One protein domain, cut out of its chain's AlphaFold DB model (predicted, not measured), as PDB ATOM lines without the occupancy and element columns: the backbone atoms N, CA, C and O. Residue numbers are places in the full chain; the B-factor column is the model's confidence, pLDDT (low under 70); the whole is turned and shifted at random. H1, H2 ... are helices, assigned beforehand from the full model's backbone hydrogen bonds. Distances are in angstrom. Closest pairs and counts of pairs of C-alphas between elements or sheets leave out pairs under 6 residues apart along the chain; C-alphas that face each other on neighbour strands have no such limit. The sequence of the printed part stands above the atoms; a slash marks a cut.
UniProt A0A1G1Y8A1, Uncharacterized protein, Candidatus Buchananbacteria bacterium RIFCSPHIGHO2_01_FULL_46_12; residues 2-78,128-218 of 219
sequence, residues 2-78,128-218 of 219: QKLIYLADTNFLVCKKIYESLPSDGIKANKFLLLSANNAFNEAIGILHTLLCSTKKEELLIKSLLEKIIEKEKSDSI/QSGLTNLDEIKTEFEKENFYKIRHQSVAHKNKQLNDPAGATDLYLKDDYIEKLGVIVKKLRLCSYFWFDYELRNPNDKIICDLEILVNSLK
ATOM      1  N   GLN A   2      45.139  11.893   1.609       79.00
ATOM      2  CA  GLN A   2      44.552  13.240   1.698       79.00
ATOM      3  C   GLN A   2      43.599  13.418   2.896       79.00
ATOM      4  O   GLN A   2      43.796  14.297   3.727       79.00
ATOM      5  N   LYS A   3      42.632  12.499   3.045       82.62
ATOM      6  CA  LYS A   3      41.685  12.474   4.174       82.62
ATOM      7  C   LYS A   3      42.357  12.424   5.550       82.62
ATOM      8  O   LYS A   3      41.846  13.021   6.478       82.62
ATOM      9  N   LEU A   4      43.494  11.737   5.678       85.75
ATOM     10  CA  LEU A   4      44.225  11.635   6.946       85.75
ATOM     11  C   LEU A   4      44.983  12.925   7.261       85.75
ATOM     12  O   LEU A   4      45.001  13.342   8.407       85.75
ATOM     13  N   ILE A   5      45.551  13.585   6.250       85.62
ATOM     14  CA  ILE A   5      46.202  14.890   6.434       85.62
ATOM     15  C   ILE A   5      45.168  15.925   6.890       85.62
ATOM     16  O   ILE A   5      45.406  16.623   7.870       85.62
ATOM     17  N   TYR A   6      43.995  15.966   6.248       84.38
ATOM     18  CA  TYR A   6      42.882  16.803   6.710       84.38
ATOM     19  C   TYR A   6      42.402  16.430   8.106       84.38
ATOM     20  O   TYR A   6      42.047  17.306   8.882       84.38
ATOM     21  N   LEU A   7      42.353  15.142   8.438       86.50
ATOM     22  CA  LEU A   7      41.893  14.704   9.750       86.50
ATOM     23  C   LEU A   7      42.875  15.113  10.855       86.50
ATOM     24  O   LEU A   7      42.430  15.588  11.890       86.50
ATOM     25  N   ALA A   8      44.186  14.998  10.620       88.31
ATOM     26  CA  ALA A   8      45.207  15.492  11.547       88.31
ATOM     27  C   ALA A   8      45.100  17.011  11.752       88.31
ATOM     28  O   ALA A   8      45.146  17.481  12.884       88.31
ATOM     29  N   ASP A   9      44.899  17.751  10.660       85.56
ATOM     30  CA  ASP A   9      44.665  19.199  10.657       85.56
ATOM     31  C   ASP A   9      43.406  19.585  11.443       85.56
ATOM     32  O   ASP A   9      43.469  20.369  12.385       85.56
ATOM     33  N   THR A  10      42.283  18.929  11.153       84.81
ATOM     34  CA  THR A  10      41.006  19.144  11.851       84.81
ATOM     35  C   THR A  10      41.150  18.867  13.347       84.81
ATOM     36  O   THR A  10      40.771  19.697  14.162       84.81
ATOM     37  N   ASN A  11      41.737  17.729  13.723       87.25
ATOM     38  CA  ASN A  11      41.926  17.359  15.124       87.25
ATOM     39  C   ASN A  11      42.847  18.335  15.870       87.25
ATOM     40  O   ASN A  11      42.576  18.689  17.018       87.25
ATOM     41  N   PHE A  12      43.896  18.832  15.217       89.25
ATOM     42  CA  PHE A  12      44.726  19.886  15.788       89.25
ATOM     43  C   PHE A  12      43.934  21.182  16.015       89.25
ATOM     44  O   PHE A  12      43.991  21.744  17.108       89.25
ATOM     45  N   LEU A  13      43.165  21.637  15.020       83.88
ATOM     46  CA  LEU A  13      42.358  22.856  15.128       83.88
ATOM     47  C   LEU A  13      41.281  22.738  16.217       83.88
ATOM     48  O   LEU A  13      41.113  23.667  17.006       83.88
ATOM     49  N   VAL A  14      40.615  21.581  16.323       84.19
ATOM     50  CA  VAL A  14      39.674  21.264  17.413       84.19
ATOM     51  C   VAL A  14      40.373  21.381  18.768       84.19
ATOM     52  O   VAL A  14      39.876  22.076  19.654       84.19
ATOM     53  N   CYS A  15      41.536  20.738  18.926       86.38
ATOM     54  CA  CYS A  15      42.323  20.803  20.155       86.38
ATOM     55  C   CYS A  15      42.653  22.251  20.525       86.38
ATOM     56  O   CYS A  15      42.306  22.696  21.619       86.38
ATOM     57  N   LYS A  16      43.268  22.992  19.597       84.38
ATOM     58  CA  LYS A  16      43.693  24.376  19.808       84.38
ATOM     59  C   LYS A  16      42.517  25.263  20.210       84.38
ATOM     60  O   LYS A  16      42.601  25.969  21.209       84.38
ATOM     61  N   LYS A  17      41.396  25.173  19.488       81.88
ATOM     62  CA  LYS A  17      40.209  26.001  19.736       81.88
ATOM     63  C   LYS A  17      39.590  25.734  21.103       81.88
ATOM     64  O   LYS A  17      39.227  26.673  21.809       81.88
ATOM     65  N   ILE A  18      39.461  24.460  21.481       80.31
ATOM     66  CA  ILE A  18      38.955  24.102  22.808       80.31
ATOM     67  C   ILE A  18      39.929  24.592  23.878       80.31
ATOM     68  O   ILE A  18      39.492  25.173  24.866       80.31
ATOM     69  N   TYR A  19      41.231  24.418  23.677       79.38
ATOM     70  CA  TYR A  19      42.238  24.811  24.654       79.38
ATOM     71  C   TYR A  19      42.267  26.331  24.895       79.38
ATOM     72  O   TYR A  19      42.175  26.765  26.038       79.38
ATOM     73  N   GLU A  20      42.259  27.145  23.835       80.12
ATOM     74  CA  GLU A  20      42.154  28.616  23.911       80.12
ATOM     75  C   GLU A  20      40.854  29.098  24.574       80.12
ATOM     76  O   GLU A  20      40.739  30.244  25.013       80.12
ATOM     77  N   SER A  21      39.831  28.244  24.612       77.44
ATOM     78  CA  SER A  21      38.550  28.555  25.235       77.44
ATOM     79  C   SER A  21      38.518  28.310  26.742       77.44
ATOM     80  O   SER A  21      37.594  28.793  27.401       77.44
ATOM     81  N   LEU A  22      39.496  27.573  27.281       76.88
ATOM     82  CA  LEU A  22      39.578  27.266  28.702       76.88
ATOM     83  C   LEU A  22      40.077  28.498  29.483       76.88
ATOM     84  O   LEU A  22      41.013  29.166  29.045       76.88
ATOM     85  N   PRO A  23      39.477  28.826  30.642       69.00
ATOM     86  CA  PRO A  23      39.955  29.921  31.480       69.00
ATOM     87  C   PRO A  23      41.371  29.636  32.004       69.00
ATOM     88  O   PRO A  23      41.699  28.493  32.317       69.00
ATOM     89  N   SER A  24      42.186  30.681  32.166       62.06
ATOM     90  CA  SER A  24      43.578  30.606  32.646       62.06
ATOM     91  C   SER A  24      43.717  30.010  34.058       62.06
ATOM     92  O   SER A  24      44.738  29.403  34.367       62.06
ATOM     93  N   ASP A  25      42.665  30.088  34.880       56.69
ATOM     94  CA  ASP A  25      42.577  29.457  36.212       56.69
ATOM     95  C   ASP A  25      42.006  28.012  36.164       56.69
ATOM     96  O   ASP A  25      41.659  27.409  37.185       56.69
ATOM     97  N   GLY A  26      41.842  27.457  34.957       53.72
ATOM     98  CA  GLY A  26      40.896  26.409  34.553       53.72
ATOM     99  C   GLY A  26      41.159  24.969  34.993       53.72
ATOM    100  O   GLY A  26      40.922  24.039  34.227       53.72
ATOM    101  N   ILE A  27      41.544  24.742  36.246       49.91
ATOM    102  CA  ILE A  27      41.828  23.398  36.779       49.91
ATOM    103  C   ILE A  27      40.537  22.595  37.086       49.91
ATOM    104  O   ILE A  27      40.591  21.386  37.309       49.91
ATOM    105  N   LYS A  28      39.343  23.218  37.097       52.06
ATOM    106  CA  LYS A  28      38.094  22.533  37.516       52.06
ATOM    107  C   LYS A  28      36.839  22.769  36.673       52.06
ATOM    108  O   LYS A  28      35.907  21.979  36.800       52.06
ATOM    109  N   ALA A  29      36.776  23.809  35.844       56.19
ATOM    110  CA  ALA A  29      35.489  24.267  35.314       56.19
ATOM    111  C   ALA A  29      34.919  23.396  34.179       56.19
ATOM    112  O   ALA A  29      33.701  23.290  34.070       56.19
ATOM    113  N   ASN A  30      35.750  22.742  33.351       70.94
ATOM    114  CA  ASN A  30      35.223  21.947  32.237       70.94
ATOM    115  C   ASN A  30      36.102  20.742  31.855       70.94
ATOM    116  O   ASN A  30      36.757  20.715  30.814       70.94
ATOM    117  N   LYS A  31      36.101  19.717  32.721       72.75
ATOM    118  CA  LYS A  31      36.829  18.448  32.509       72.75
ATOM    119  C   LYS A  31      36.505  17.785  31.168       72.75
ATOM    120  O   LYS A  31      37.376  17.162  30.574       72.75
ATOM    121  N   PHE A  32      35.267  17.927  30.697       76.31
ATOM    122  CA  PHE A  32      34.838  17.391  29.410       76.31
ATOM    123  C   PHE A  32      35.579  18.059  28.248       76.31
ATOM    124  O   PHE A  32      36.182  17.360  27.441       76.31
ATOM    125  N   LEU A  33      35.612  19.395  28.204       78.25
ATOM    126  CA  LEU A  33      36.350  20.125  27.168       78.25
ATOM    127  C   LEU A  33      37.848  19.795  27.196       78.25
ATOM    128  O   LEU A  33      38.438  19.549  26.148       78.25
ATOM    129  N   LEU A  34      38.453  19.705  28.382       77.81
ATOM    130  CA  LEU A  34      39.859  19.314  28.504       77.81
ATOM    131  C   LEU A  34      40.113  17.890  27.974       77.81
ATOM    132  O   LEU A  34      41.066  17.674  27.226       77.81
ATOM    133  N   LEU A  35      39.231  16.932  28.282       78.25
ATOM    134  CA  LEU A  35      39.300  15.578  27.723       78.25
ATOM    135  C   LEU A  35      39.199  15.593  26.194       78.25
ATOM    136  O   LEU A  35      39.970  14.917  25.516       78.25
ATOM    137  N   SER A  36      38.262  16.369  25.649       81.44
ATOM    138  CA  SER A  36      38.069  16.510  24.206       81.44
ATOM    139  C   SER A  36      39.302  17.098  23.520       81.44
ATOM    140  O   SER A  36      39.739  16.557  22.504       81.44
ATOM    141  N   ALA A  37      39.909  18.144  24.092       82.50
ATOM    142  CA  ALA A  37      41.137  18.740  23.568       82.50
ATOM    143  C   ALA A  37      42.300  17.735  23.573       82.50
ATOM    144  O   ALA A  37      43.013  17.603  22.577       82.50
ATOM    145  N   ASN A  38      42.452  16.981  24.664       81.69
ATOM    146  CA  ASN A  38      43.501  15.975  24.806       81.69
ATOM    147  C   ASN A  38      43.316  14.795  23.849       81.69
ATOM    148  O   ASN A  38      44.293  14.293  23.290       81.69
ATOM    149  N   ASN A  39      42.077  14.357  23.627       84.50
ATOM    150  CA  ASN A  39      41.781  13.315  22.648       84.50
ATOM    151  C   ASN A  39      42.116  13.788  21.232       84.50
ATOM    152  O   ASN A  39      42.867  13.110  20.536       84.50
ATOM    153  N   ALA A  40      41.655  14.979  20.845       86.12
ATOM    154  CA  ALA A  40      41.931  15.542  19.527       86.12
ATOM    155  C   ALA A  40      43.446  15.727  19.288       86.12
ATOM    156  O   ALA A  40      43.970  15.348  18.240       86.12
ATOM    157  N   PHE A  41      44.191  16.192  20.296       88.00
ATOM    158  CA  PHE A  41      45.654  16.284  20.243       88.00
ATOM    159  C   PHE A  41      46.327  14.922  20.002       88.00
ATOM    160  O   PHE A  41      47.174  14.775  19.116       88.00
ATOM    161  N   ASN A  42      45.941  13.906  20.778       85.81
ATOM    162  CA  ASN A  42      46.509  12.563  20.666       85.81
ATOM    163  C   ASN A  42      46.152  11.889  19.336       85.81
ATOM    164  O   ASN A  42      46.990  11.188  18.763       85.81
ATOM    165  N   GLU A  43      44.943  12.112  18.823       87.50
ATOM    166  CA  GLU A  43      44.546  11.640  17.498       87.50
ATOM    167  C   GLU A  43      45.384  12.287  16.395       87.50
ATOM    168  O   GLU A  43      45.883  11.577  15.520       87.50
ATOM    169  N   ALA A  44      45.612  13.604  16.461       90.12
ATOM    170  CA  ALA A  44      46.482  14.295  15.514       90.12
ATOM    171  C   ALA A  44      47.904  13.703  15.524       90.12
ATOM    172  O   ALA A  44      48.423  13.348  14.465       90.12
ATOM    173  N   ILE A  45      48.506  13.490  16.704       88.12
ATOM    174  CA  ILE A  45      49.818  12.824  16.827       88.12
ATOM    175  C   ILE A  45      49.788  11.415  16.237       88.12
ATOM    176  O   ILE A  45      50.703  11.040  15.504       88.12
ATOM    177  N   GLY A  46      48.760  10.624  16.554       85.06
ATOM    178  CA  GLY A  46      48.623   9.256  16.061       85.06
ATOM    179  C   GLY A  46      48.594   9.201  14.535       85.06
ATOM    180  O   GLY A  46      49.329   8.421  13.929       85.06
ATOM    181  N   ILE A  47      47.812  10.086  13.914       89.19
ATOM    182  CA  ILE A  47      47.722  10.191  12.457       89.19
ATOM    183  C   ILE A  47      49.060  10.635  11.855       89.19
ATOM    184  O   ILE A  47      49.525  10.019  10.893       89.19
ATOM    185  N   LEU A  48      49.710  11.661  12.415       89.50
ATOM    186  CA  LEU A  48      51.017  12.128  11.938       89.50
ATOM    187  C   LEU A  48      52.082  11.038  12.038       89.50
ATOM    188  O   LEU A  48      52.836  10.828  11.090       89.50
ATOM    189  N   HIS A  49      52.103  10.289  13.139       87.00
ATOM    190  CA  HIS A  49      53.015   9.169  13.313       87.00
ATOM    191  C   HIS A  49      52.793   8.092  12.240       87.00
ATOM    192  O   HIS A  49      53.757   7.574  11.676       87.00
ATOM    193  N   THR A  50      51.539   7.775  11.902       86.19
ATOM    194  CA  THR A  50      51.220   6.858  10.796       86.19
ATOM    195  C   THR A  50      51.691   7.402   9.445       86.19
ATOM    196  O   THR A  50      52.249   6.650   8.648       86.19
ATOM    197  N   LEU A  51      51.498   8.695   9.179       87.94
ATOM    198  CA  LEU A  51      51.838   9.314   7.893       87.94
ATOM    199  C   LEU A  51      53.350   9.507   7.679       87.94
ATOM    200  O   LEU A  51      53.815   9.381   6.542       87.94
ATOM    201  N   LEU A  52      54.098   9.828   8.742       86.94
ATOM    202  CA  LEU A  52      55.516  10.218   8.699       86.94
ATOM    203  C   LEU A  52      56.475   9.088   9.106       86.94
ATOM    204  O   LEU A  52      57.561   8.962   8.538       86.94
ATOM    205  N   CYS A  53      56.089   8.268  10.087       80.75
ATOM    206  CA  CYS A  53      57.004   7.364  10.792       80.75
ATOM    207  C   CYS A  53      56.646   5.875  10.659       80.75
ATOM    208  O   CYS A  53      57.335   5.041  11.243       80.75
ATOM    209  N   SER A  54      55.601   5.506   9.906       73.62
ATOM    210  CA  SER A  54      55.251   4.090   9.708       73.62
ATOM    211  C   SER A  54      56.421   3.298   9.104       73.62
ATOM    212  O   SER A  54      57.069   3.724   8.149       73.62
ATOM    213  N   THR A  55      56.698   2.120   9.665       63.09
ATOM    214  CA  THR A  55      57.777   1.221   9.216       63.09
ATOM    215  C   THR A  55      57.340   0.282   8.093       63.09
ATOM    216  O   THR A  55      58.181  -0.341   7.443       63.09
ATOM    217  N   LYS A  56      56.034   0.186   7.821       61.50
ATOM    218  CA  LYS A  56      55.489  -0.630   6.736       61.50
ATOM    219  C   LYS A  56      55.441   0.186   5.444       61.50
ATOM    220  O   LYS A  56      54.611   1.079   5.308       61.50
ATOM    221  N   LYS A  57      56.299  -0.151   4.473       52.84
ATOM    222  CA  LYS A  57      56.392   0.535   3.164       52.84
ATOM    223  C   LYS A  57      55.085   0.537   2.352       52.84
ATOM    224  O   LYS A  57      54.924   1.390   1.487       52.84
ATOM    225  N   GLU A  58      54.168  -0.390   2.624       56.38
ATOM    226  CA  GLU A  58      52.920  -0.577   1.867       56.38
ATOM    227  C   GLU A  58      51.725   0.229   2.412       56.38
ATOM    228  O   GLU A  58      50.743   0.432   1.700       56.38
ATOM    229  N   GLU A  59      51.797   0.744   3.642       55.88
ATOM    230  CA  GLU A  59      50.666   1.406   4.299       55.88
ATOM    231  C   GLU A  59      50.882   2.923   4.384       55.88
ATOM    232  O   GLU A  59      51.805   3.383   5.044       55.88
ATOM    233  N   LEU A  60      49.992   3.699   3.750       65.81
ATOM    234  CA  LEU A  60      49.657   5.107   4.054       65.81
ATOM    235  C   LEU A  60      50.816   6.130   4.196       65.81
ATOM    236  O   LEU A  60      50.560   7.259   4.613       65.81
ATOM    237  N   LEU A  61      52.043   5.795   3.789       77.50
ATOM    238  CA  LEU A  61      53.225   6.655   3.887       77.50
ATOM    239  C   LEU A  61      53.282   7.698   2.778       77.50
ATOM    240  O   LEU A  61      53.310   7.366   1.589       77.50
ATOM    241  N   ILE A  62      53.415   8.963   3.177       83.75
ATOM    242  CA  ILE A  62      53.571  10.095   2.252       83.75
ATOM    243  C   ILE A  62      54.790   9.895   1.347       83.75
ATOM    244  O   ILE A  62      54.707  10.156   0.149       83.75
ATOM    245  N   LYS A  63      55.881   9.349   1.899       83.69
ATOM    246  CA  LYS A  63      57.135   9.099   1.176       83.69
ATOM    247  C   LYS A  63      56.936   8.211  -0.052       83.69
ATOM    248  O   LYS A  63      57.283   8.621  -1.151       83.69
ATOM    249  N   SER A  64      56.286   7.056   0.115       82.06
ATOM    250  CA  SER A  64      56.047   6.118  -0.992       82.06
ATOM    251  C   SER A  64      55.166   6.724  -2.089       82.06
ATOM    252  O   SER A  64      55.410   6.512  -3.275       82.06
ATOM    253  N   LEU A  65      54.137   7.495  -1.717       80.19
ATOM    254  CA  LEU A  65      53.275   8.148  -2.704       80.19
ATOM    255  C   LEU A  65      54.025   9.242  -3.471       80.19
ATOM    256  O   LEU A  65      53.869   9.357  -4.684       80.19
ATOM    257  N   LEU A  66      54.844  10.023  -2.767       79.00
ATOM    258  CA  LEU A  66      55.649  11.076  -3.366       79.00
ATOM    259  C   LEU A  66      56.702  10.505  -4.325       79.00
ATOM    260  O   LEU A  66      56.860  11.030  -5.422       79.00
ATOM    261  N   GLU A  67      57.351   9.394  -3.967       81.12
ATOM    262  CA  GLU A  67      58.269   8.656  -4.848       81.12
ATOM    263  C   GLU A  67      57.570   8.205  -6.143       81.12
ATOM    264  O   GLU A  67      58.048   8.524  -7.232       81.12
ATOM    265  N   LYS A  68      56.387   7.575  -6.048       79.56
ATOM    266  CA  LYS A  68      55.589   7.151  -7.222       79.56
ATOM    267  C   LYS A  68      55.241   8.311  -8.151       79.56
ATOM    268  O   LYS A  68      55.232   8.168  -9.371       79.56
ATOM    269  N   ILE A  69      54.909   9.456  -7.571       74.56
ATOM    270  CA  ILE A  69      54.571  10.664  -8.317       74.56
ATOM    271  C   ILE A  69      55.801  11.236  -9.024       74.56
ATOM    272  O   ILE A  69      55.733  11.534 -10.212       74.56
ATOM    273  N   ILE A  70      56.930  11.342  -8.318       73.62
ATOM    274  CA  ILE A  70      58.196  11.819  -8.888       73.62
ATOM    275  C   ILE A  70      58.638  10.923 -10.051       73.62
ATOM    276  O   ILE A  70      59.140  11.423 -11.055       73.62
ATOM    277  N   GLU A  71      58.454   9.606  -9.937       75.38
ATOM    278  CA  GLU A  71      58.738   8.661 -11.021       75.38
ATOM    279  C   GLU A  71      57.831   8.878 -12.236       75.38
ATOM    280  O   GLU A  71      58.327   8.907 -13.363       75.38
ATOM    281  N   LYS A  72      56.526   9.075 -12.006       70.31
ATOM    282  CA  LYS A  72      55.525   9.298 -13.058       70.31
ATOM    283  C   LYS A  72      55.727  10.622 -13.805       70.31
ATOM    284  O   LYS A  72      55.452  10.689 -14.994       70.31
ATOM    285  N   GLU A  73      56.212  11.658 -13.129       61.69
ATOM    286  CA  GLU A  73      56.310  13.027 -13.660       61.69
ATOM    287  C   GLU A  73      57.654  13.387 -14.282       61.69
ATOM    288  O   GLU A  73      57.871  14.531 -14.675       61.69
ATOM    289  N   LYS A  74      58.549  12.415 -14.478       63.06
ATOM    290  CA  LYS A  74      59.736  12.614 -15.325       63.06
ATOM    291  C   LYS A  74      59.393  13.030 -16.776       63.06
ATOM    292  O   LYS A  74      60.323  13.295 -17.533       63.06
ATOM    293  N   SER A  75      58.109  13.117 -17.149       47.88
ATOM    294  CA  SER A  75      57.613  13.535 -18.465       47.88
ATOM    295  C   SER A  75      56.911  14.901 -18.544       47.88
ATOM    296  O   SER A  75      56.832  15.405 -19.656       47.88
ATOM    297  N   ASP A  76      56.445  15.536 -17.455       42.28
ATOM    298  CA  ASP A  76      55.611  16.755 -17.555       42.28
ATOM    299  C   ASP A  76      55.854  17.775 -16.426       42.28
ATOM    300  O   ASP A  76      55.968  17.429 -15.250       42.28
ATOM    301  N   SER A  77      55.907  19.065 -16.778       48.31
ATOM    302  CA  SER A  77      56.030  20.177 -15.825       48.31
ATOM    303  C   SER A  77      54.659  20.683 -15.369       48.31
ATOM    304  O   SER A  77      53.864  21.136 -16.194       48.31
ATOM    305  N   ILE A  78      54.401  20.692 -14.059       47.84
ATOM    306  CA  ILE A  78      53.203  21.317 -13.478       47.84
ATOM    307  C   ILE A  78      53.379  22.838 -13.420       47.84
ATOM    308  O   ILE A  78      54.401  23.336 -12.952       47.84
ATOM    309  N   GLN A 128      61.061  16.599  -6.464       50.78
ATOM    310  CA  GLN A 128      62.345  16.159  -5.895       50.78
ATOM    311  C   GLN A 128      62.750  16.886  -4.600       50.78
ATOM    312  O   GLN A 128      63.261  16.227  -3.701       50.78
ATOM    313  N   SER A 129      62.463  18.186  -4.440       64.69
ATOM    314  CA  SER A 129      62.653  18.876  -3.149       64.69
ATOM    315  C   SER A 129      61.636  18.428  -2.094       64.69
ATOM    316  O   SER A 129      61.793  18.690  -0.909       64.69
ATOM    317  N   GLY A 130      60.556  17.766  -2.513       69.94
ATOM    318  CA  GLY A 130      59.503  17.298  -1.631       69.94
ATOM    319  C   GLY A 130      59.938  16.162  -0.713       69.94
ATOM    320  O   GLY A 130      59.503  16.138   0.433       69.94
ATOM    321  N   LEU A 131      60.816  15.262  -1.175       77.88
ATOM    322  CA  LEU A 131      61.367  14.207  -0.316       77.88
ATOM    323  C   LEU A 131      62.255  14.797   0.782       77.88
ATOM    324  O   LEU A 131      62.124  14.400   1.935       77.88
ATOM    325  N   THR A 132      63.074  15.797   0.446       77.69
ATOM    326  CA  THR A 132      63.876  16.549   1.422       77.69
ATOM    327  C   THR A 132      62.986  17.237   2.456       77.69
ATOM    328  O   THR A 132      63.152  16.999   3.648       77.69
ATOM    329  N   ASN A 133      61.969  17.986   2.013       79.94
ATOM    330  CA  ASN A 133      61.009  18.633   2.913       79.94
ATOM    331  C   ASN A 133      60.295  17.622   3.827       79.94
ATOM    332  O   ASN A 133      60.041  17.898   4.996       79.94
ATOM    333  N   LEU A 134      59.930  16.449   3.301       85.31
ATOM    334  CA  LEU A 134      59.276  15.408   4.090       85.31
ATOM    335  C   LEU A 134      60.213  14.840   5.163       85.31
ATOM    336  O   LEU A 134      59.779  14.642   6.297       85.31
ATOM    337  N   ASP A 135      61.476  14.585   4.816       84.88
ATOM    338  CA  ASP A 135      62.478  14.085   5.759       84.88
ATOM    339  C   ASP A 135      62.783  15.138   6.853       84.88
ATOM    340  O   ASP A 135      62.948  14.779   8.021       84.88
ATOM    341  N   GLU A 136      62.756  16.436   6.526       86.50
ATOM    342  CA  GLU A 136      62.843  17.536   7.501       86.50
ATOM    343  C   GLU A 136      61.649  17.552   8.465       86.50
ATOM    344  O   GLU A 136      61.841  17.520   9.682       86.50
ATOM    345  N   ILE A 137      60.416  17.526   7.941       88.00
ATOM    346  CA  ILE A 137      59.184  17.499   8.752       88.00
ATOM    347  C   ILE A 137      59.174  16.281   9.678       88.00
ATOM    348  O   ILE A 137      58.825  16.389  10.854       88.00
ATOM    349  N   LYS A 138      59.579  15.115   9.165       89.56
ATOM    350  CA  LYS A 138      59.704  13.896   9.964       89.56
ATOM    351  C   LYS A 138      60.720  14.072  11.092       89.56
ATOM    352  O   LYS A 138      60.422  13.741  12.235       89.56
ATOM    353  N   THR A 139      61.898  14.606  10.776       87.94
ATOM    354  CA  THR A 139      62.966  14.826  11.757       87.94
ATOM    355  C   THR A 139      62.511  15.765  12.874       87.94
ATOM    356  O   THR A 139      62.794  15.513  14.042       87.94
ATOM    357  N   GLU A 140      61.796  16.840  12.541       87.75
ATOM    358  CA  GLU A 140      61.201  17.739  13.536       87.75
ATOM    359  C   GLU A 140      60.160  17.025  14.399       87.75
ATOM    360  O   GLU A 140      60.239  17.081  15.623       87.75
ATOM    361  N   PHE A 141      59.237  16.281  13.786       88.88
ATOM    362  CA  PHE A 141      58.222  15.524  14.518       88.88
ATOM    363  C   PHE A 141      58.825  14.521  15.512       88.88
ATOM    364  O   PHE A 141      58.357  14.406  16.647       88.88
ATOM    365  N   GLU A 142      59.893  13.823  15.124       87.25
ATOM    366  CA  GLU A 142      60.600  12.888  16.003       87.25
ATOM    367  C   GLU A 142      61.357  13.612  17.133       87.25
ATOM    368  O   GLU A 142      61.337  13.148  18.279       87.25
ATOM    369  N   LYS A 143      61.960  14.780  16.856       88.56
ATOM    370  CA  LYS A 143      62.664  15.610  17.856       88.56
ATOM    371  C   LYS A 143      61.751  16.105  18.974       88.56
ATOM    372  O   LYS A 143      62.192  16.170  20.124       88.56
ATOM    373  N   GLU A 144      60.490  16.397  18.678       85.44
ATOM    374  CA  GLU A 144      59.543  16.867  19.695       85.44
ATOM    375  C   GLU A 144      59.129  15.779  20.698       85.44
ATOM    376  O   GLU A 144      58.556  16.074  21.747       85.44
ATOM    377  N   ASN A 145      59.483  14.512  20.442       81.69
ATOM    378  CA  ASN A 145      59.269  13.393  21.360       81.69
ATOM    379  C   ASN A 145      57.811  13.271  21.860       81.69
ATOM    380  O   ASN A 145      57.580  12.866  23.004       81.69
ATOM    381  N   PHE A 146      56.814  13.566  21.014       81.19
ATOM    382  CA  PHE A 146      55.389  13.511  21.381       81.19
ATOM    383  C   PHE A 146      54.945  12.148  21.941       81.19
ATOM    384  O   PHE A 146      54.005  12.070  22.732       81.19
ATOM    385  N   TYR A 147      55.657  11.061  21.619       67.12
ATOM    386  CA  TYR A 147      55.429   9.735  22.205       67.12
ATOM    387  C   TYR A 147      55.522   9.727  23.744       67.12
ATOM    388  O   TYR A 147      54.856   8.924  24.398       67.12
ATOM    389  N   LYS A 148      56.296  10.640  24.348       66.81
ATOM    390  CA  LYS A 148      56.400  10.784  25.808       66.81
ATOM    391  C   LYS A 148      55.095  11.277  26.439       66.81
ATOM    392  O   LYS A 148      54.807  10.896  27.569       66.81
ATOM    393  N   ILE A 149      54.283  12.035  25.703       65.50
ATOM    394  CA  ILE A 149      52.966  12.516  26.151       65.50
ATOM    395  C   ILE A 149      51.986  11.340  26.248       65.50
ATOM    396  O   ILE A 149      51.302  11.180  27.256       65.50
ATOM    397  N   ARG A 150      52.017  10.432  25.264       52.91
ATOM    398  CA  ARG A 150      51.255   9.173  25.294       52.91
ATOM    399  C   ARG A 150      51.701   8.258  26.436       52.91
ATOM    400  O   ARG A 150      50.887   7.572  27.045       52.91
ATOM    401  N   HIS A 151      52.994   8.238  26.757       52.53
ATOM    402  CA  HIS A 151      53.457   7.529  27.946       52.53
ATOM    403  C   HIS A 151      52.996   8.210  29.230       52.53
ATOM    404  O   HIS A 151      52.679   7.498  30.159       52.53
ATOM    405  N   GLN A 152      52.877   9.531  29.315       51.53
ATOM    406  CA  GLN A 152      52.300  10.173  30.502       51.53
ATOM    407  C   GLN A 152      50.799   9.881  30.649       51.53
ATOM    408  O   GLN A 152      50.349   9.595  31.755       51.53
ATOM    409  N   SER A 153      50.048   9.827  29.543       48.09
ATOM    410  CA  SER A 153      48.624   9.463  29.565       48.09
ATOM    411  C   SER A 153      48.371   7.980  29.886       48.09
ATOM    412  O   SER A 153      47.294   7.638  30.360       48.09
ATOM    413  N   VAL A 154      49.346   7.091  29.636       45.34
ATOM    414  CA  VAL A 154      49.224   5.627  29.833       45.34
ATOM    415  C   VAL A 154      50.013   5.103  31.047       45.34
ATOM    416  O   VAL A 154      49.634   4.099  31.643       45.34
ATOM    417  N   ALA A 155      51.114   5.749  31.442       42.56
ATOM    418  CA  ALA A 155      52.066   5.267  32.452       42.56
ATOM    419  C   ALA A 155      51.777   5.755  33.875       42.56
ATOM    420  O   ALA A 155      52.623   5.569  34.758       42.56
ATOM    421  N   HIS A 156      50.590   6.302  34.148       43.25
ATOM    422  CA  HIS A 156      50.120   6.352  35.525       43.25
ATOM    423  C   HIS A 156      49.983   4.915  36.041       43.25
ATOM    424  O   HIS A 156      48.979   4.235  35.852       43.25
ATOM    425  N   LYS A 157      51.031   4.472  36.740       39.12
ATOM    426  CA  LYS A 157      51.053   3.379  37.714       39.12
ATOM    427  C   LYS A 157      50.092   3.684  38.878       39.12
ATOM    428  O   LYS A 157      50.499   3.692  40.033       39.12
ATOM    429  N   ASN A 158      48.824   3.945  38.581       38.75
ATOM    430  CA  ASN A 158      47.746   4.061  39.548       38.75
ATOM    431  C   ASN A 158      46.851   2.837  39.388       38.75
ATOM    432  O   ASN A 158      46.317   2.571  38.316       38.75
ATOM    433  N   LYS A 159      46.670   2.090  40.479       41.03
ATOM    434  CA  LYS A 159      45.755   0.941  40.597       41.03
ATOM    435  C   LYS A 159      44.266   1.352  40.532       41.03
ATOM    436  O   LYS A 159      43.434   0.762  41.207       41.03
ATOM    437  N   GLN A 160      43.927   2.365  39.741       35.97
ATOM    438  CA  GLN A 160      42.570   2.862  39.518       35.97
ATOM    439  C   GLN A 160      42.346   3.091  38.017       35.97
ATOM    440  O   GLN A 160      42.009   4.177  37.563       35.97
ATOM    441  N   LEU A 161      42.545   2.034  37.228       36.91
ATOM    442  CA  LEU A 161      42.147   1.948  35.818       36.91
ATOM    443  C   LEU A 161      40.633   1.696  35.694       36.91
ATOM    444  O   LEU A 161      40.215   0.731  35.069       36.91
ATOM    445  N   ASN A 162      39.817   2.545  36.318       39.00
ATOM    446  CA  ASN A 162      38.363   2.532  36.126       39.00
ATOM    447  C   ASN A 162      37.802   3.882  35.662       39.00
ATOM    448  O   ASN A 162      36.594   3.966  35.470       39.00
ATOM    449  N   ASP A 163      38.627   4.916  35.452       44.53
ATOM    450  CA  ASP A 163      38.107   6.234  35.081       44.53
ATOM    451  C   ASP A 163      38.848   6.840  33.866       44.53
ATOM    452  O   ASP A 163      40.065   7.053  33.942       44.53
ATOM    453  N   PRO A 164      38.161   7.152  32.743       48.50
ATOM    454  CA  PRO A 164      38.708   7.967  31.646       48.50
ATOM    455  C   PRO A 164      39.229   9.353  32.093       48.50
ATOM    456  O   PRO A 164      39.887  10.045  31.314       48.50
ATOM    457  N   ALA A 165      39.006   9.737  33.355       44.88
ATOM    458  CA  ALA A 165      39.547  10.925  34.010       44.88
ATOM    459  C   ALA A 165      41.088  11.044  34.033       44.88
ATOM    460  O   ALA A 165      41.590  12.160  34.148       44.88
ATOM    461  N   GLY A 166      41.869   9.974  33.850       49.50
ATOM    462  CA  GLY A 166      43.340  10.097  33.794       49.50
ATOM    463  C   GLY A 166      43.842  10.988  32.644       49.50
ATOM    464  O   GLY A 166      44.877  11.642  32.755       49.50
ATOM    465  N   ALA A 167      43.070  11.080  31.556       51.22
ATOM    466  CA  ALA A 167      43.334  12.015  30.466       51.22
ATOM    467  C   ALA A 167      42.874  13.449  30.785       51.22
ATOM    468  O   ALA A 167      43.361  14.373  30.146       51.22
ATOM    469  N   THR A 168      41.996  13.666  31.772       50.09
ATOM    470  CA  THR A 168      41.616  15.016  32.243       50.09
ATOM    471  C   THR A 168      42.656  15.655  33.159       50.09
ATOM    472  O   THR A 168      42.648  16.870  33.314       50.09
ATOM    473  N   ASP A 169      43.577  14.866  33.716       50.91
ATOM    474  CA  ASP A 169      44.673  15.369  34.556       50.91
ATOM    475  C   ASP A 169      45.910  15.775  33.733       50.91
ATOM    476  O   ASP A 169      46.844  16.395  34.249       50.91
ATOM    477  N   LEU A 170      45.929  15.441  32.439       61.44
ATOM    478  CA  LEU A 170      47.030  15.767  31.545       61.44
ATOM    479  C   LEU A 170      46.829  17.166  30.957       61.44
ATOM    480  O   LEU A 170      46.247  17.338  29.891       61.44
ATOM    481  N   TYR A 171      47.318  18.183  31.656       64.06
ATOM    482  CA  TYR A 171      47.375  19.528  31.097       64.06
ATOM    483  C   TYR A 171      48.463  19.582  30.014       64.06
ATOM    484  O   TYR A 171      49.661  19.513  30.315       64.06
ATOM    485  N   LEU A 172      48.056  19.660  28.743       70.69
ATOM    486  CA  LEU A 172      48.987  19.912  27.645       70.69
ATOM    487  C   LEU A 172      49.618  21.285  27.861       70.69
ATOM    488  O   LEU A 172      48.912  22.244  28.133       70.69
ATOM    489  N   LYS A 173      50.943  21.382  27.770       72.81
ATOM    490  CA  LYS A 173      51.626  22.681  27.801       72.81
ATOM    491  C   LYS A 173      51.415  23.389  26.465       72.81
ATOM    492  O   LYS A 173      51.531  22.722  25.436       72.81
ATOM    493  N   ASP A 174      51.221  24.705  26.486       75.94
ATOM    494  CA  ASP A 174      51.083  25.553  25.288       75.94
ATOM    495  C   ASP A 174      52.169  25.260  24.246       75.94
ATOM    496  O   ASP A 174      51.866  25.026  23.079       75.94
ATOM    497  N   ASP A 175      53.417  25.114  24.702       78.31
ATOM    498  CA  ASP A 175      54.575  24.733  23.880       78.31
ATOM    499  C   ASP A 175      54.307  23.482  23.017       78.31
ATOM    500  O   ASP A 175      54.621  23.457  21.829       78.31
ATOM    501  N   TYR A 176      53.664  22.444  23.563       81.06
ATOM    502  CA  TYR A 176      53.345  21.234  22.796       81.06
ATOM    503  C   TYR A 176      52.269  21.466  21.734       81.06
ATOM    504  O   TYR A 176      52.336  20.858  20.663       81.06
ATOM    505  N   ILE A 177      51.289  22.327  22.017       81.69
ATOM    506  CA  ILE A 177      50.240  22.698  21.064       81.69
ATOM    507  C   ILE A 177      50.865  23.503  19.922       81.69
ATOM    508  O   ILE A 177      50.637  23.191  18.754       81.69
ATOM    509  N   GLU A 178      51.721  24.473  20.235       81.94
ATOM    510  CA  GLU A 178      52.434  25.275  19.239       81.94
ATOM    511  C   GLU A 178      53.314  24.408  18.334       81.94
ATOM    512  O   GLU A 178      53.206  24.473  17.106       81.94
ATOM    513  N   LYS A 179      54.123  23.526  18.929       83.12
ATOM    514  CA  LYS A 179      54.997  22.594  18.204       83.12
ATOM    515  C   LYS A 179      54.226  21.655  17.286       83.12
ATOM    516  O   LYS A 179      54.605  21.477  16.127       83.12
ATOM    517  N   LEU A 180      53.128  21.069  17.768       85.38
ATOM    518  CA  LEU A 180      52.284  20.211  16.936       85.38
ATOM    519  C   LEU A 180      51.659  21.011  15.785       85.38
ATOM    520  O   LEU A 180      51.644  20.540  14.648       85.38
ATOM    521  N   GLY A 181      51.214  22.239  16.062       82.75
ATOM    522  CA  GLY A 181      50.658  23.146  15.062       82.75
ATOM    523  C   GLY A 181      51.633  23.478  13.939       82.75
ATOM    524  O   GLY A 181      51.248  23.460  12.769       82.75
ATOM    525  N   VAL A 182      52.911  23.706  14.263       82.75
ATOM    526  CA  VAL A 182      53.975  23.903  13.262       82.75
ATOM    527  C   VAL A 182      54.049  22.704  12.313       82.75
ATOM    528  O   VAL A 182      54.070  22.884  11.094       82.75
ATOM    529  N   ILE A 183      54.048  21.484  12.851       85.25
ATOM    530  CA  ILE A 183      54.203  20.252  12.066       85.25
ATOM    531  C   ILE A 183      52.975  19.984  11.195       85.25
ATOM    532  O   ILE A 183      53.118  19.723   9.999       85.25
ATOM    533  N   VAL A 184      51.770  20.084  11.764       85.25
ATOM    534  CA  VAL A 184      50.501  19.906  11.037       85.25
ATOM    535  C   VAL A 184      50.410  20.888   9.874       85.25
ATOM    536  O   VAL A 184      50.152  20.484   8.737       85.25
ATOM    537  N   LYS A 185      50.723  22.162  10.130       77.69
ATOM    538  CA  LYS A 185      50.722  23.217   9.118       77.69
ATOM    539  C   LYS A 185      51.760  22.952   8.030       77.69
ATOM    540  O   LYS A 185      51.413  22.986   6.851       77.69
ATOM    541  N   LYS A 186      53.008  22.615   8.384       77.00
ATOM    542  CA  LYS A 186      54.057  22.227   7.416       77.00
ATOM    543  C   LYS A 186      53.617  21.064   6.535       77.00
ATOM    544  O   LYS A 186      53.826  21.096   5.321       77.00
ATOM    545  N   LEU A 187      52.986  20.055   7.128       83.75
ATOM    546  CA  LEU A 187      52.516  18.887   6.398       83.75
ATOM    547  C   LEU A 187      51.378  19.240   5.440       83.75
ATOM    548  O   LEU A 187      51.410  18.838   4.277       83.75
ATOM    549  N   ARG A 188      50.398  20.021   5.905       77.56
ATOM    550  CA  ARG A 188      49.271  20.514   5.106       77.56
ATOM    551  C   ARG A 188      49.774  21.303   3.897       77.56
ATOM    552  O   ARG A 188      49.435  20.956   2.764       77.56
ATOM    553  N   LEU A 189      50.660  22.268   4.147       73.00
ATOM    554  CA  LEU A 189      51.350  23.079   3.146       73.00
ATOM    555  C   LEU A 189      52.035  22.214   2.092       73.00
ATOM    556  O   LEU A 189      51.733  22.302   0.905       73.00
ATOM    557  N   CYS A 190      52.947  21.348   2.520       76.25
ATOM    558  CA  CYS A 190      53.718  20.542   1.592       76.25
ATOM    559  C   CYS A 190      52.835  19.557   0.818       76.25
ATOM    560  O   CYS A 190      53.053  19.359  -0.373       76.25
ATOM    561  N   SER A 191      51.796  19.001   1.448       76.75
ATOM    562  CA  SER A 191      50.865  18.075   0.798       76.75
ATOM    563  C   SER A 191      50.069  18.706  -0.342       76.75
ATOM    564  O   SER A 191      49.824  18.031  -1.340       76.75
ATOM    565  N   TYR A 192      49.721  19.993  -0.225       72.56
ATOM    566  CA  TYR A 192      49.116  20.755  -1.315       72.56
ATOM    567  C   TYR A 192      50.034  20.746  -2.540       72.56
ATOM    568  O   TYR A 192      49.621  20.356  -3.622       72.56
ATOM    569  N   PHE A 193      51.320  21.049  -2.357       69.88
ATOM    570  CA  PHE A 193      52.289  21.071  -3.457       69.88
ATOM    571  C   PHE A 193      52.650  19.672  -3.989       69.88
ATOM    572  O   PHE A 193      52.825  19.470  -5.193       69.88
ATOM    573  N   TRP A 194      52.778  18.686  -3.103       74.88
ATOM    574  CA  TRP A 194      53.152  17.317  -3.463       74.88
ATOM    575  C   TRP A 194      52.068  16.583  -4.236       74.88
ATOM    576  O   TRP A 194      52.391  15.767  -5.095       74.88
ATOM    577  N   PHE A 195      50.804  16.842  -3.913       73.50
ATOM    578  CA  PHE A 195      49.689  16.025  -4.381       73.50
ATOM    579  C   PHE A 195      48.593  16.820  -5.093       73.50
ATOM    580  O   PHE A 195      47.625  16.210  -5.533       73.50
ATOM    581  N   ASP A 196      48.741  18.145  -5.209       66.62
ATOM    582  CA  ASP A 196      47.735  19.064  -5.768       66.62
ATOM    583  C   ASP A 196      46.354  18.877  -5.116       66.62
ATOM    584  O   ASP A 196      45.306  18.871  -5.759       66.62
ATOM    585  N   TYR A 197      46.357  18.635  -3.802       68.31
ATOM    586  CA  TYR A 197      45.130  18.460  -3.038       68.31
ATOM    587  C   TYR A 197      44.343  19.761  -2.943       68.31
ATOM    588  O   TYR A 197      44.895  20.853  -2.998       68.31
ATOM    589  N   GLU A 198      43.037  19.651  -2.716       63.12
ATOM    590  CA  GLU A 198      42.212  20.835  -2.512       63.12
ATOM    591  C   GLU A 198      42.665  21.629  -1.280       63.12
ATOM    592  O   GLU A 198      43.039  21.087  -0.230       63.12
ATOM    593  N   LEU A 199      42.616  22.949  -1.408       58.88
ATOM    594  CA  LEU A 199      42.947  23.873  -0.331       58.88
ATOM    595  C   LEU A 199      41.984  23.756   0.842       58.88
ATOM    596  O   LEU A 199      42.407  23.725   1.997       58.88
ATOM    597  N   ARG A 200      40.697  23.628   0.526       62.97
ATOM    598  CA  ARG A 200      39.628  23.537   1.506       62.97
ATOM    599  C   ARG A 200      39.761  22.246   2.304       62.97
ATOM    600  O   ARG A 200      39.811  21.159   1.727       62.97
ATOM    601  N   ASN A 201      39.790  22.361   3.628       66.94
ATOM    602  CA  ASN A 201      39.556  21.205   4.473       66.94
ATOM    603  C   ASN A 201      38.072  20.815   4.331       66.94
ATOM    604  O   ASN A 201      37.199  21.620   4.652       66.94
ATOM    605  N   PRO A 202      37.733  19.613   3.826       71.62
ATOM    606  CA  PRO A 202      36.334  19.209   3.676       71.62
ATOM    607  C   PRO A 202      35.604  19.118   5.025       71.62
ATOM    608  O   PRO A 202      34.375  19.116   5.057       71.62
ATOM    609  N   ASN A 203      36.352  19.078   6.130       73.31
ATOM    610  CA  ASN A 203      35.837  19.039   7.491       73.31
ATOM    611  C   ASN A 203      35.775  20.424   8.151       73.31
ATOM    612  O   ASN A 203      35.484  20.501   9.337       73.31
ATOM    613  N   ASP A 204      36.020  21.511   7.416       70.06
ATOM    614  CA  ASP A 204      35.995  22.886   7.939       70.06
ATOM    615  C   ASP A 204      34.675  23.223   8.662       70.06
ATOM    616  O   ASP A 204      34.659  23.824   9.732       70.06
ATOM    617  N   LYS A 205      33.554  22.679   8.170       73.88
ATOM    618  CA  LYS A 205      32.250  22.796   8.838       73.88
ATOM    619  C   LYS A 205      32.271  22.291  10.289       73.88
ATOM    620  O   LYS A 205      31.616  22.883  11.136       73.88
ATOM    621  N   ILE A 206      33.035  21.236  10.586       73.12
ATOM    622  CA  ILE A 206      33.176  20.702  11.949       73.12
ATOM    623  C   ILE A 206      33.825  21.745  12.865       73.12
ATOM    624  O   ILE A 206      33.427  21.868  14.019       73.12
ATOM    625  N   ILE A 207      34.790  22.516  12.353       70.88
ATOM    626  CA  ILE A 207      35.447  23.589  13.107       70.88
ATOM    627  C   ILE A 207      34.469  24.737  13.367       70.88
ATOM    628  O   ILE A 207      34.367  25.195  14.504       70.88
ATOM    629  N   CYS A 208      33.698  25.153  12.357       72.31
ATOM    630  CA  CYS A 208      32.666  26.181  12.526       72.31
ATOM    631  C   CYS A 208      31.585  25.758  13.536       72.31
ATOM    632  O   CYS A 208      31.220  26.532  14.420       72.31
ATOM    633  N   ASP A 209      31.090  24.522  13.433       74.88
ATOM    634  CA  ASP A 209      30.066  23.987  14.336       74.88
ATOM    635  C   ASP A 209      30.606  23.883  15.778       74.88
ATOM    636  O   ASP A 209      29.910  24.224  16.739       74.88
ATOM    637  N   LEU A 210      31.872  23.477  15.939       73.44
ATOM    638  CA  LEU A 210      32.557  23.468  17.232       73.44
ATOM    639  C   LEU A 210      32.684  24.878  17.813       73.44
ATOM    640  O   LEU A 210      32.466  25.059  19.006       73.44
ATOM    641  N   GLU A 211      33.036  25.873  17.002       71.50
ATOM    642  CA  GLU A 211      33.155  27.257  17.456       71.50
ATOM    643  C   GLU A 211      31.831  27.789  18.010       71.50
ATOM    644  O   GLU A 211      31.813  28.385  19.088       71.50
ATOM    645  N   ILE A 212      30.717  27.508  17.332       76.31
ATOM    646  CA  ILE A 212      29.374  27.851  17.814       76.31
ATOM    647  C   ILE A 212      29.115  27.189  19.174       76.31
ATOM    648  O   ILE A 212      28.683  27.855  20.118       76.31
ATOM    649  N   LEU A 213      29.420  25.895  19.296       74.12
ATOM    650  CA  LEU A 213      29.197  25.130  20.519       74.12
ATOM    651  C   LEU A 213      30.069  25.623  21.681       74.12
ATOM    652  O   LEU A 213      29.560  25.883  22.767       74.12
ATOM    653  N   VAL A 214      31.367  25.815  21.460       70.06
ATOM    654  CA  VAL A 214      32.303  26.311  22.477       70.06
ATOM    655  C   VAL A 214      31.914  27.715  22.937       70.06
ATOM    656  O   VAL A 214      31.931  27.985  24.135       70.06
ATOM    657  N   ASN A 215      31.501  28.596  22.022       72.62
ATOM    658  CA  ASN A 215      31.023  29.930  22.383       72.62
ATOM    659  C   ASN A 215      29.705  29.882  23.170       72.62
ATOM    660  O   ASN A 215      29.522  30.678  24.086       72.62
ATOM    661  N   SER A 216      28.817  28.927  22.872       73.94
ATOM    662  CA  SER A 216      27.577  28.729  23.636       73.94
ATOM    663  C   SER A 216      27.811  28.241  25.069       73.94
ATOM    664  O   SER A 216      27.005  28.534  25.938       73.94
ATOM    665  N   LEU A 217      28.927  27.548  25.326       66.12
ATOM    666  CA  LEU A 217      29.313  27.057  26.655       66.12
ATOM    667  C   LEU A 217      30.016  28.118  27.521       66.12
ATOM    668  O   LEU A 217      30.295  27.855  28.690       66.12
ATOM    669  N   LYS A 218      30.350  29.283  26.948       60.31
ATOM    670  CA  LYS A 218      30.953  30.422  27.663       60.31
ATOM    671  C   LYS A 218      29.917  31.396  28.242       60.31
ATOM    672  O   LYS A 218      30.299  32.214  29.076       60.31
TER     673      LYS A 218
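AT A GLANCE: This is residues 2 to 78 and 128 to 218 of the 219 residues of an uncharacterized protein of Candidatus Buchananbacteria bacterium RIFCSPHIGHO2_01_FULL_46_12 (UniProt A0A1G1Y8A1). This is an elongated helix bundle in which H8, H1, H7 and H4 lie side by side in that order, while H2 crosses from H1 toward H4. H3 lies beside H4 toward one end, where residues 72 to 77 stick out; H5 and H6 lie toward the other end. The printed part has 168 residues with eight named helices, H1 to H8, and no named strand; its class is all helix. It is compact, with a radius of gyration of the C-alphas of 18.0 A and spans of 60 by 38 by 25 A.

IN THESE COORDINATES: Find C-alpha 2 at (44.552, 13.240, 1.698); from there H1 runs 28.7 A to residue 21. Next come H2, residues 31 to 53, 31.6 A, and H3, residues 62 to 72, 15.5 A. Beyond the cut find H4, residues 128 to 143, 23.8 A; H5, residues 147 to 154; H6, residues 164 to 167; and H7, residues 174 to 195, 31.2 A. H8, residues 204 to 216, runs 18.7 A to C-alpha 216 at (27.577, 28.729, 23.636).

HOW THE PARTS SIT: H1, H2, H3, H4 and H7 form the bundle, a group of touching helices. H1 and H2 form a hairpin, closest at C-alphas 15 and 37, 4.2 A. H1 touches H8 at a shallow tilt of 15 degrees, the same way, closest at C-alphas 14 and 207, 6.5 A. H7 touches H1, closest at C-alphas 184 and 9, 5.9 A, and H4, at C-alphas 183 and 137, 6.6 A. H3 touches H4 residues 128 to 134 alone, closest at C-alphas 70 and 128, 6.7 A. H2 only just touches H6, with 3 pairs of C-alphas within 8 A, closest at 35 and 167, 6.0 A. H5 is close to H2 but not clearly touching, at C-alphas 150 and 42, 7.4 A. Every O i to N i+4 pair is within hydrogen-bond range in H1, H2, H3, H5 and H8; H4 has 11 of 12, H7 17 of 18, and H6 is too short for one.

THE WHOLE: The C-alphas of Ser 75 and Lys 159 are the two farthest apart, 61.5 A. Residues 79 to 127 are cut out, and C-alphas 78 and 128 are 12.9 A apart. Of the links printed whole, H4 to H5 is tight and the others are short. Mean pLDDT of the printed part is 72.0; 56 residues are under 70, among them 147 to 171.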